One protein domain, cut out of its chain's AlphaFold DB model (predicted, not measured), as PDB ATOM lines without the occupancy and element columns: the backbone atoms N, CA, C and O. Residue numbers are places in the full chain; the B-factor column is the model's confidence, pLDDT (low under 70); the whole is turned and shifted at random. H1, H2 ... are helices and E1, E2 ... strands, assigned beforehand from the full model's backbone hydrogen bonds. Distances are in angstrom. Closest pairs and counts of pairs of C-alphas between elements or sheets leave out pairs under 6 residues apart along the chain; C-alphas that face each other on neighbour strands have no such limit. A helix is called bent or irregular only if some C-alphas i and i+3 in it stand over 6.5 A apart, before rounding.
ATOM      1  N   CYS A 145     -19.552 -20.812  -4.911       96.88
ATOM      2  CA  CYS A 145     -19.438 -20.941  -3.466       96.88
ATOM      3  C   CYS A 145     -18.131 -20.325  -2.957       96.88
ATOM      4  O   CYS A 145     -17.062 -20.509  -3.540       96.88
ATOM      5  N   PHE A 146     -18.200 -19.602  -1.842       96.38
ATOM      6  CA  PHE A 146     -17.046 -18.987  -1.195       96.38
ATOM      7  C   PHE A 146     -17.132 -19.093   0.327       96.38
ATOM      8  O   PHE A 146     -18.214 -19.162   0.914       96.38
ATOM      9  N   TYR A 147     -15.963 -19.096   0.966       95.88
ATOM     10  CA  TYR A 147     -15.847 -19.109   2.419       95.88
ATOM     11  C   TYR A 147     -16.266 -17.748   2.993       95.88
ATOM     12  O   TYR A 147     -15.711 -16.710   2.624       95.88
ATOM     13  N   ALA A 148     -17.255 -17.751   3.880       97.25
ATOM     14  CA  ALA A 148     -17.864 -16.583   4.502       97.25
ATOM     15  C   ALA A 148     -18.319 -16.931   5.937       97.25
ATOM     16  O   ALA A 148     -19.511 -17.200   6.153       97.25
ATOM     17  N   PRO A 149     -17.386 -16.918   6.910       95.88
ATOM     18  CA  PRO A 149     -17.631 -17.450   8.242       95.88
ATOM     19  C   PRO A 149     -18.688 -16.663   9.019       95.88
ATOM     20  O   PRO A 149     -18.720 -15.430   8.973       95.88
ATOM     21  N   THR A 150     -19.544 -17.373   9.750       94.69
ATOM     22  CA  THR A 150     -20.644 -16.814  10.561       94.69
ATOM     23  C   THR A 150     -20.194 -16.388  11.957       94.69
ATOM     24  O   THR A 150     -20.847 -15.556  12.589       94.69
ATOM     25  N   MET A 151     -19.048 -16.904  12.419       94.94
ATOM     26  CA  MET A 151     -18.471 -16.662  13.750       94.94
ATOM     27  C   MET A 151     -19.343 -17.172  14.917       94.94
ATOM     28  O   MET A 151     -19.136 -16.762  16.061       94.94
ATOM     29  N   ASP A 152     -20.288 -18.082  14.661       94.88
ATOM     30  CA  ASP A 152     -21.219 -18.647  15.653       94.88
ATOM     31  C   ASP A 152     -20.716 -19.953  16.315       94.88
ATOM     32  O   ASP A 152     -21.405 -20.528  17.158       94.88
ATOM     33  N   ARG A 153     -19.469 -20.353  16.014       92.81
ATOM     34  CA  ARG A 153     -18.814 -21.630  16.383       92.81
ATOM     35  C   ARG A 153     -19.345 -22.861  15.644       92.81
ATOM     36  O   ARG A 153     -18.931 -23.965  15.987       92.81
ATOM     37  N   ASP A 154     -20.190 -22.685  14.639       94.38
ATOM     38  CA  ASP A 154     -20.652 -23.739  13.751       94.38
ATOM     39  C   ASP A 154     -20.005 -23.584  12.369       94.38
ATOM     40  O   ASP A 154     -20.540 -22.964  11.457       94.38
ATOM     41  N   TRP A 155     -18.824 -24.182  12.194       94.19
ATOM     42  CA  TRP A 155     -18.090 -24.100  10.926       94.19
ATOM     43  C   TRP A 155     -18.846 -24.723   9.748       94.19
ATOM     44  O   TRP A 155     -18.500 -24.442   8.606       94.19
ATOM     45  N   HIS A 156     -19.874 -25.549   9.972       97.62
ATOM     46  CA  HIS A 156     -20.592 -26.239   8.898       97.62
ATOM     47  C   HIS A 156     -21.424 -25.295   8.020       97.62
ATOM     48  O   HIS A 156     -21.802 -25.688   6.916       97.62
ATOM     49  N   ASN A 157     -21.691 -24.066   8.481       97.31
ATOM     50  CA  ASN A 157     -22.466 -23.041   7.772       97.31
ATOM     51  C   ASN A 157     -21.608 -21.853   7.264       97.31
ATOM     52  O   ASN A 157     -22.145 -20.839   6.796       97.31
ATOM     53  N   ASP A 158     -20.276 -21.986   7.316       97.94
ATOM     54  CA  ASP A 158     -19.306 -20.942   6.954       97.94
ATOM     55  C   ASP A 158     -19.109 -20.779   5.434       97.94
ATOM     56  O   ASP A 158     -18.190 -20.091   4.985       97.94
ATOM     57  N   VAL A 159     -19.951 -21.398   4.609       98.31
ATOM     58  CA  VAL A 159     -19.916 -21.267   3.148       98.31
ATOM     59  C   VAL A 159     -21.192 -20.600   2.663       98.31
ATOM     60  O   VAL A 159     -22.293 -20.958   3.072       98.31
ATOM     61  N   VAL A 160     -21.031 -19.647   1.747       98.12
ATOM     62  CA  VAL A 160     -22.129 -19.042   0.993       98.12
ATOM     63  C   VAL A 160     -21.987 -19.440  -0.462       98.12
ATOM     64  O   VAL A 160     -20.928 -19.254  -1.058       98.12
ATOM     65  N   CYS A 161     -23.067 -19.951  -1.034       97.56
ATOM     66  CA  CYS A 161     -23.216 -20.171  -2.459       97.56
ATOM     67  C   CYS A 161     -24.219 -19.159  -3.011       97.56
ATOM     68  O   CYS A 161     -25.260 -18.920  -2.404       97.56
ATOM     69  N   THR A 162     -23.922 -18.553  -4.154       95.00
ATOM     70  CA  THR A 162     -24.837 -17.617  -4.822       95.00
ATOM     71  C   THR A 162     -24.701 -17.717  -6.331       95.00
ATOM     72  O   THR A 162     -23.615 -17.967  -6.853       95.00
ATOM     73  N   ASP A 163     -25.799 -17.490  -7.039       92.44
ATOM     74  CA  ASP A 163     -25.836 -17.339  -8.493       92.44
ATOM     75  C   ASP A 163     -25.941 -15.842  -8.904       92.44
ATOM     76  O   ASP A 163     -25.988 -15.477 -10.081       92.44
ATOM     77  N   GLY A 164     -25.939 -14.940  -7.914       86.44
ATOM     78  CA  GLY A 164     -26.121 -13.497  -8.069       86.44
ATOM     79  C   GLY A 164     -27.576 -13.022  -7.982       86.44
ATOM     80  O   GLY A 164     -27.807 -11.810  -7.988       86.44
ATOM     81  N   ARG A 165     -28.552 -13.932  -7.902       89.62
ATOM     82  CA  ARG A 165     -29.965 -13.644  -7.606       89.62
ATOM     83  C   ARG A 165     -30.389 -14.270  -6.287       89.62
ATOM     84  O   ARG A 165     -30.990 -13.577  -5.471       89.62
ATOM     85  N   ASP A 166     -30.032 -15.532  -6.101       94.31
ATOM     86  CA  ASP A 166     -30.337 -16.331  -4.928       94.31
ATOM     87  C   ASP A 166     -29.057 -16.603  -4.121       94.31
ATOM     88  O   ASP A 166     -27.933 -16.567  -4.640       94.31
ATOM     89  N   GLU A 167     -29.224 -16.825  -2.819       96.31
ATOM     90  CA  GLU A 167     -28.143 -17.124  -1.880       96.31
ATOM     91  C   GLU A 167     -28.541 -18.316  -1.007       96.31
ATOM     92  O   GLU A 167     -29.638 -18.354  -0.450       96.31
ATOM     93  N   GLU A 168     -27.627 -19.272  -0.860       97.56
ATOM     94  CA  GLU A 168     -27.769 -20.428   0.016       97.56
ATOM     95  C   GLU A 168     -26.541 -20.577   0.918       97.56
ATOM     96  O   GLU A 168     -25.399 -20.437   0.480       97.56
ATOM     97  N   ARG A 169     -26.782 -20.927   2.183       98.00
ATOM     98  CA  ARG A 169     -25.750 -21.342   3.140       98.00
ATOM     99  C   ARG A 169     -25.915 -22.829   3.441       98.00
ATOM    100  O   ARG A 169     -26.670 -23.172   4.354       98.00
ATOM    101  N   PRO A 170     -25.303 -23.725   2.649       97.81
ATOM    102  CA  PRO A 170     -25.445 -25.155   2.868       97.81
ATOM    103  C   PRO A 170     -24.772 -25.571   4.176       97.81
ATOM    104  O   PRO A 170     -23.721 -25.052   4.541       97.81
ATOM    105  N   TYR A 171     -25.363 -26.558   4.846       97.81
ATOM    106  CA  TYR A 171     -24.770 -27.186   6.020       97.81
ATOM    107  C   TYR A 171     -23.875 -28.349   5.577       97.81
ATOM    108  O   TYR A 171     -24.363 -29.433   5.244       97.81
ATOM    109  N   LEU A 172     -22.567 -28.113   5.489       98.00
ATOM    110  CA  LEU A 172     -21.612 -29.044   4.883       98.00
ATOM    111  C   LEU A 172     -20.878 -29.874   5.939       98.00
ATOM    112  O   LEU A 172     -20.494 -29.368   6.986       98.00
ATOM    113  N   ARG A 173     -20.626 -31.157   5.635       97.62
ATOM    114  CA  ARG A 173     -19.869 -32.092   6.494       97.62
ATOM    115  C   ARG A 173     -20.421 -32.223   7.920       97.62
ATOM    116  O   ARG A 173     -19.655 -32.352   8.863       97.62
ATOM    117  N   ALA A 174     -21.745 -32.237   8.074       96.75
ATOM    118  CA  ALA A 174     -22.444 -32.280   9.370       96.75
ATOM    119  C   ALA A 174     -22.031 -33.430  10.316       96.75
ATOM    120  O   ALA A 174     -22.362 -33.420  11.497       96.75
ATOM    121  N   TRP A 175     -21.381 -34.465   9.780       96.06
ATOM    122  CA  TRP A 175     -20.906 -35.627  10.527       96.06
ATOM    123  C   TRP A 175     -19.521 -35.423  11.161       96.06
ATOM    124  O   TRP A 175     -19.125 -36.228  12.003       96.06
ATOM    125  N   ASP A 176     -18.780 -34.384  10.771       96.88
ATOM    126  CA  ASP A 176     -17.428 -34.136  11.262       96.88
ATOM    127  C   ASP A 176     -17.434 -33.234  12.494       96.88
ATOM    128  O   ASP A 176     -17.965 -32.132  12.491       96.88
ATOM    129  N   SER A 177     -16.762 -33.679  13.553       93.94
ATOM    130  CA  SER A 177     -16.637 -32.911  14.804       93.94
ATOM    131  C   SER A 177     -15.691 -31.707  14.728       93.94
ATOM    132  O   SER A 177     -15.599 -30.949  15.689       93.94
ATOM    133  N   PHE A 178     -14.957 -31.562  13.625       93.56
ATOM    134  CA  PHE A 178     -14.079 -30.439  13.318       93.56
ATOM    135  C   PHE A 178     -13.820 -30.426  11.811       93.56
ATOM    136  O   PHE A 178     -13.554 -31.478  11.230       93.56
ATOM    137  N   VAL A 179     -13.887 -29.249  11.190       95.06
ATOM    138  CA  VAL A 179     -13.683 -29.079   9.748       95.06
ATOM    139  C   VAL A 179     -12.728 -27.915   9.512       95.06
ATOM    140  O   VAL A 179     -12.929 -26.816  10.026       95.06
ATOM    141  N   THR A 180     -11.676 -28.145   8.734       96.25
ATOM    142  CA  THR A 180     -10.775 -27.072   8.294       96.25
ATOM    143  C   THR A 180     -11.368 -26.283   7.121       96.25
ATOM    144  O   THR A 180     -12.262 -26.750   6.415       96.25
ATOM    145  N   GLN A 181     -10.852 -25.079   6.863       95.38
ATOM    146  CA  GLN A 181     -11.315 -24.261   5.736       95.38
ATOM    147  C   GLN A 181     -11.159 -24.982   4.382       95.38
ATOM    148  O   GLN A 181     -12.071 -24.952   3.558       95.38
ATOM    149  N   ASP A 182     -10.033 -25.661   4.150       96.50
ATOM    150  CA  ASP A 182      -9.797 -26.392   2.895       96.50
ATOM    151  C   ASP A 182     -10.786 -27.553   2.728       96.50
ATOM    152  O   ASP A 182     -11.306 -27.807   1.641       96.50
ATOM    153  N   GLU A 183     -11.095 -28.230   3.830       97.44
ATOM    154  CA  GLU A 183     -12.035 -29.340   3.883       97.44
ATOM    155  C   GLU A 183     -13.478 -28.937   3.588       97.44
ATOM    156  O   GLU A 183     -14.160 -29.645   2.841       97.44
ATOM    157  N   ILE A 184     -13.949 -27.820   4.151       97.62
ATOM    158  CA  ILE A 184     -15.298 -27.328   3.863       97.62
ATOM    159  C   ILE A 184     -15.391 -26.764   2.446       97.62
ATOM    160  O   ILE A 184     -16.395 -26.987   1.771       97.62
ATOM    161  N   MET A 185     -14.336 -26.110   1.951       97.75
ATOM    162  CA  MET A 185     -14.304 -25.597   0.580       97.75
ATOM    163  C   MET A 185     -14.251 -26.719  -0.459       97.75
ATOM    164  O   MET A 185     -14.891 -26.606  -1.503       97.75
ATOM    165  N   ALA A 186     -13.581 -27.838  -0.167       97.12
ATOM    166  CA  ALA A 186     -13.652 -29.027  -1.009       97.12
ATOM    167  C   ALA A 186     -15.102 -29.521  -1.153       97.12
ATOM    168  O   ALA A 186     -15.569 -29.702  -2.277       97.12
ATOM    169  N   SER A 187     -15.842 -29.649  -0.043       98.06
ATOM    170  CA  SER A 187     -17.271 -30.005  -0.064       98.06
ATOM    171  C   SER A 187     -18.143 -28.941  -0.738       98.06
ATOM    172  O   SER A 187     -19.078 -29.285  -1.463       98.06
ATOM    173  N   ALA A 188     -17.820 -27.659  -0.559       97.75
ATOM    174  CA  ALA A 188     -18.514 -26.554  -1.211       97.75
ATOM    175  C   ALA A 188     -18.406 -26.639  -2.735       97.75
ATOM    176  O   ALA A 188     -19.403 -26.459  -3.422       97.75
ATOM    177  N   HIS A 189     -17.233 -26.983  -3.272       96.94
ATOM    178  CA  HIS A 189     -17.066 -27.187  -4.711       96.94
ATOM    179  C   HIS A 189     -17.892 -28.364  -5.242       96.94
ATOM    180  O   HIS A 189     -18.334 -28.333  -6.389       96.94
ATOM    181  N   GLU A 190     -18.127 -29.406  -4.445       97.56
ATOM    182  CA  GLU A 190     -19.025 -30.491  -4.857       97.56
ATOM    183  C   GLU A 190     -20.485 -30.043  -4.863       97.56
ATOM    184  O   GLU A 190     -21.214 -30.360  -5.802       97.56
ATOM    185  N   TYR A 191     -20.894 -29.278  -3.849       97.50
ATOM    186  CA  TYR A 191     -22.231 -28.691  -3.773       97.50
ATOM    187  C   TYR A 191     -22.478 -27.709  -4.929       97.50
ATOM    188  O   TYR A 191     -23.497 -27.796  -5.608       97.50
ATOM    189  N   GLU A 192     -21.500 -26.856  -5.239       96.19
ATOM    190  CA  GLU A 192     -21.519 -25.936  -6.380       96.19
ATOM    191  C   GLU A 192     -21.758 -26.667  -7.709       96.19
ATOM    192  O   GLU A 192     -22.569 -26.227  -8.527       96.19
ATOM    193  N   ARG A 193     -21.082 -27.806  -7.933       95.56
ATOM    194  CA  ARG A 193     -21.313 -28.642  -9.123       95.56
ATOM    195  C   ARG A 193     -22.753 -29.146  -9.169       95.56
ATOM    196  O   ARG A 193     -23.395 -29.008 -10.200       95.56
ATOM    197  N   GLN A 194     -23.284 -29.642  -8.050       96.00
ATOM    198  CA  GLN A 194     -24.667 -30.128  -7.987       96.00
ATOM    199  C   GLN A 194     -25.691 -29.033  -8.291       96.00
ATOM    200  O   GLN A 194     -26.662 -29.293  -8.997       96.00
ATOM    201  N   LEU A 195     -25.493 -27.821  -7.771       95.00
ATOM    202  CA  LEU A 195     -26.367 -26.685  -8.066       95.00
ATOM    203  C   LEU A 195     -26.325 -26.322  -9.555       95.00
ATOM    204  O   LEU A 195     -27.362 -26.088 -10.170       95.00
ATOM    205  N   ASN A 196     -25.129 -26.331 -10.144       92.25
ATOM    206  CA  ASN A 196     -24.929 -26.038 -11.560       92.25
ATOM    207  C   ASN A 196     -25.410 -27.155 -12.504       92.25
ATOM    208  O   ASN A 196     -25.705 -26.859 -13.656       92.25
ATOM    209  N   ASP A 197     -25.498 -28.403 -12.044       91.88
ATOM    210  CA  ASP A 197     -26.032 -29.526 -12.828       91.88
ATOM    211  C   ASP A 197     -27.574 -29.562 -12.836       91.88
ATOM    212  O   ASP A 197     -28.176 -30.204 -13.697       91.88
ATOM    213  N   ARG A 198     -28.232 -28.891 -11.878       87.69
ATOM    214  CA  ARG A 198     -29.703 -28.829 -11.758       87.69
ATOM    215  C   ARG A 198     -30.351 -27.698 -12.568       87.69
ATOM    216  O   ARG A 198     -31.577 -27.691 -12.671       87.69
ATOM    217  N   ASN A 199     -29.562 -26.757 -13.090       71.25
ATOM    218  CA  ASN A 199     -30.016 -25.495 -13.693       71.25
ATOM    219  C   ASN A 199     -29.700 -25.422 -15.196       71.25
ATOM    220  O   ASN A 199     -30.553 -24.939 -15.978       71.25
TER     221      ASN A 199
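AT A GLANCE: This is residues 145 to 199 of the 199 residues of an uncharacterized protein of metagenome (UniProt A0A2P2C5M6). One long helix, H1, packs over one face of a small two-stranded hairpin, E1 and E2, and long loops make up much of the rest. The loop after E2 turns back so that residues 167 to 168 pair beside E2 as a short third strip, and it then crosses over to the beginning of H1. The printed part has 55 residues with two named strands followed by one named helix; the sheet has the order E1 - E2 and is antiparallel. The class is mixed, helices and strands, with under half of the residues in named elements. The whole is compact, with a radius of gyration of the C-alphas of 11.0 A, yet elongated in outline, spanning 32 by 18 by 16 A.

IN THESE COORDINATES: The printed part opens with E1, residues 145 to 147, whose first C-alpha, Cys 145, is at (-19.438, -20.941, -3.466). E2, residues 159 to 162, measures 10.1 A from first to last C-alpha. Residues 163 to 180 hold no named element. H1, residues 181 to 197, is 24.3 A long from first to last C-alpha; it begins with C-alpha 181 at (-11.315, -24.261, 5.736) and ends with C-alpha 197 at (-26.032, -29.526, -12.828). H1 is not bent.

HOW THE PARTS SIT: E1 and E2 form a hairpin of antiparallel neighbours, with 147 degrees between their N-to-C directions. The C-alphas of residues 146 and 160 face each other at 5.5 A. N 146 and O 160 are 2.9 A apart and N 160 and O 146 are 3.0 A apart, both within hydrogen-bond range. Residues 161 to 162 of E2 also pair, antiparallel, with residues 167 to 168. The closest C-alphas of E1 and H1 are those of Cys 145 and Ala 188, 6.1 A apart. The closest C-alphas of E2 and H1 are those of Val 159 and Ala 188, 7.0 A apart. The centres of E1 and H1 are 8.5 A apart, and those of E2 and H1 9.5 A. In H1, every O i to N i+4 pair is within hydrogen-bond range.

THE WHOLE: The two C-alphas farthest apart are those of Arg 165 and Ser 177, 32.4 A. The printed part has no cut and ends at Asn 199, the chain's last residue. The link from E1 to E2, with 11 residues, and the link from E2 to H1, with 18 residues, are both long. The mean pLDDT of the printed part is 95.3, and no printed residue is under 70.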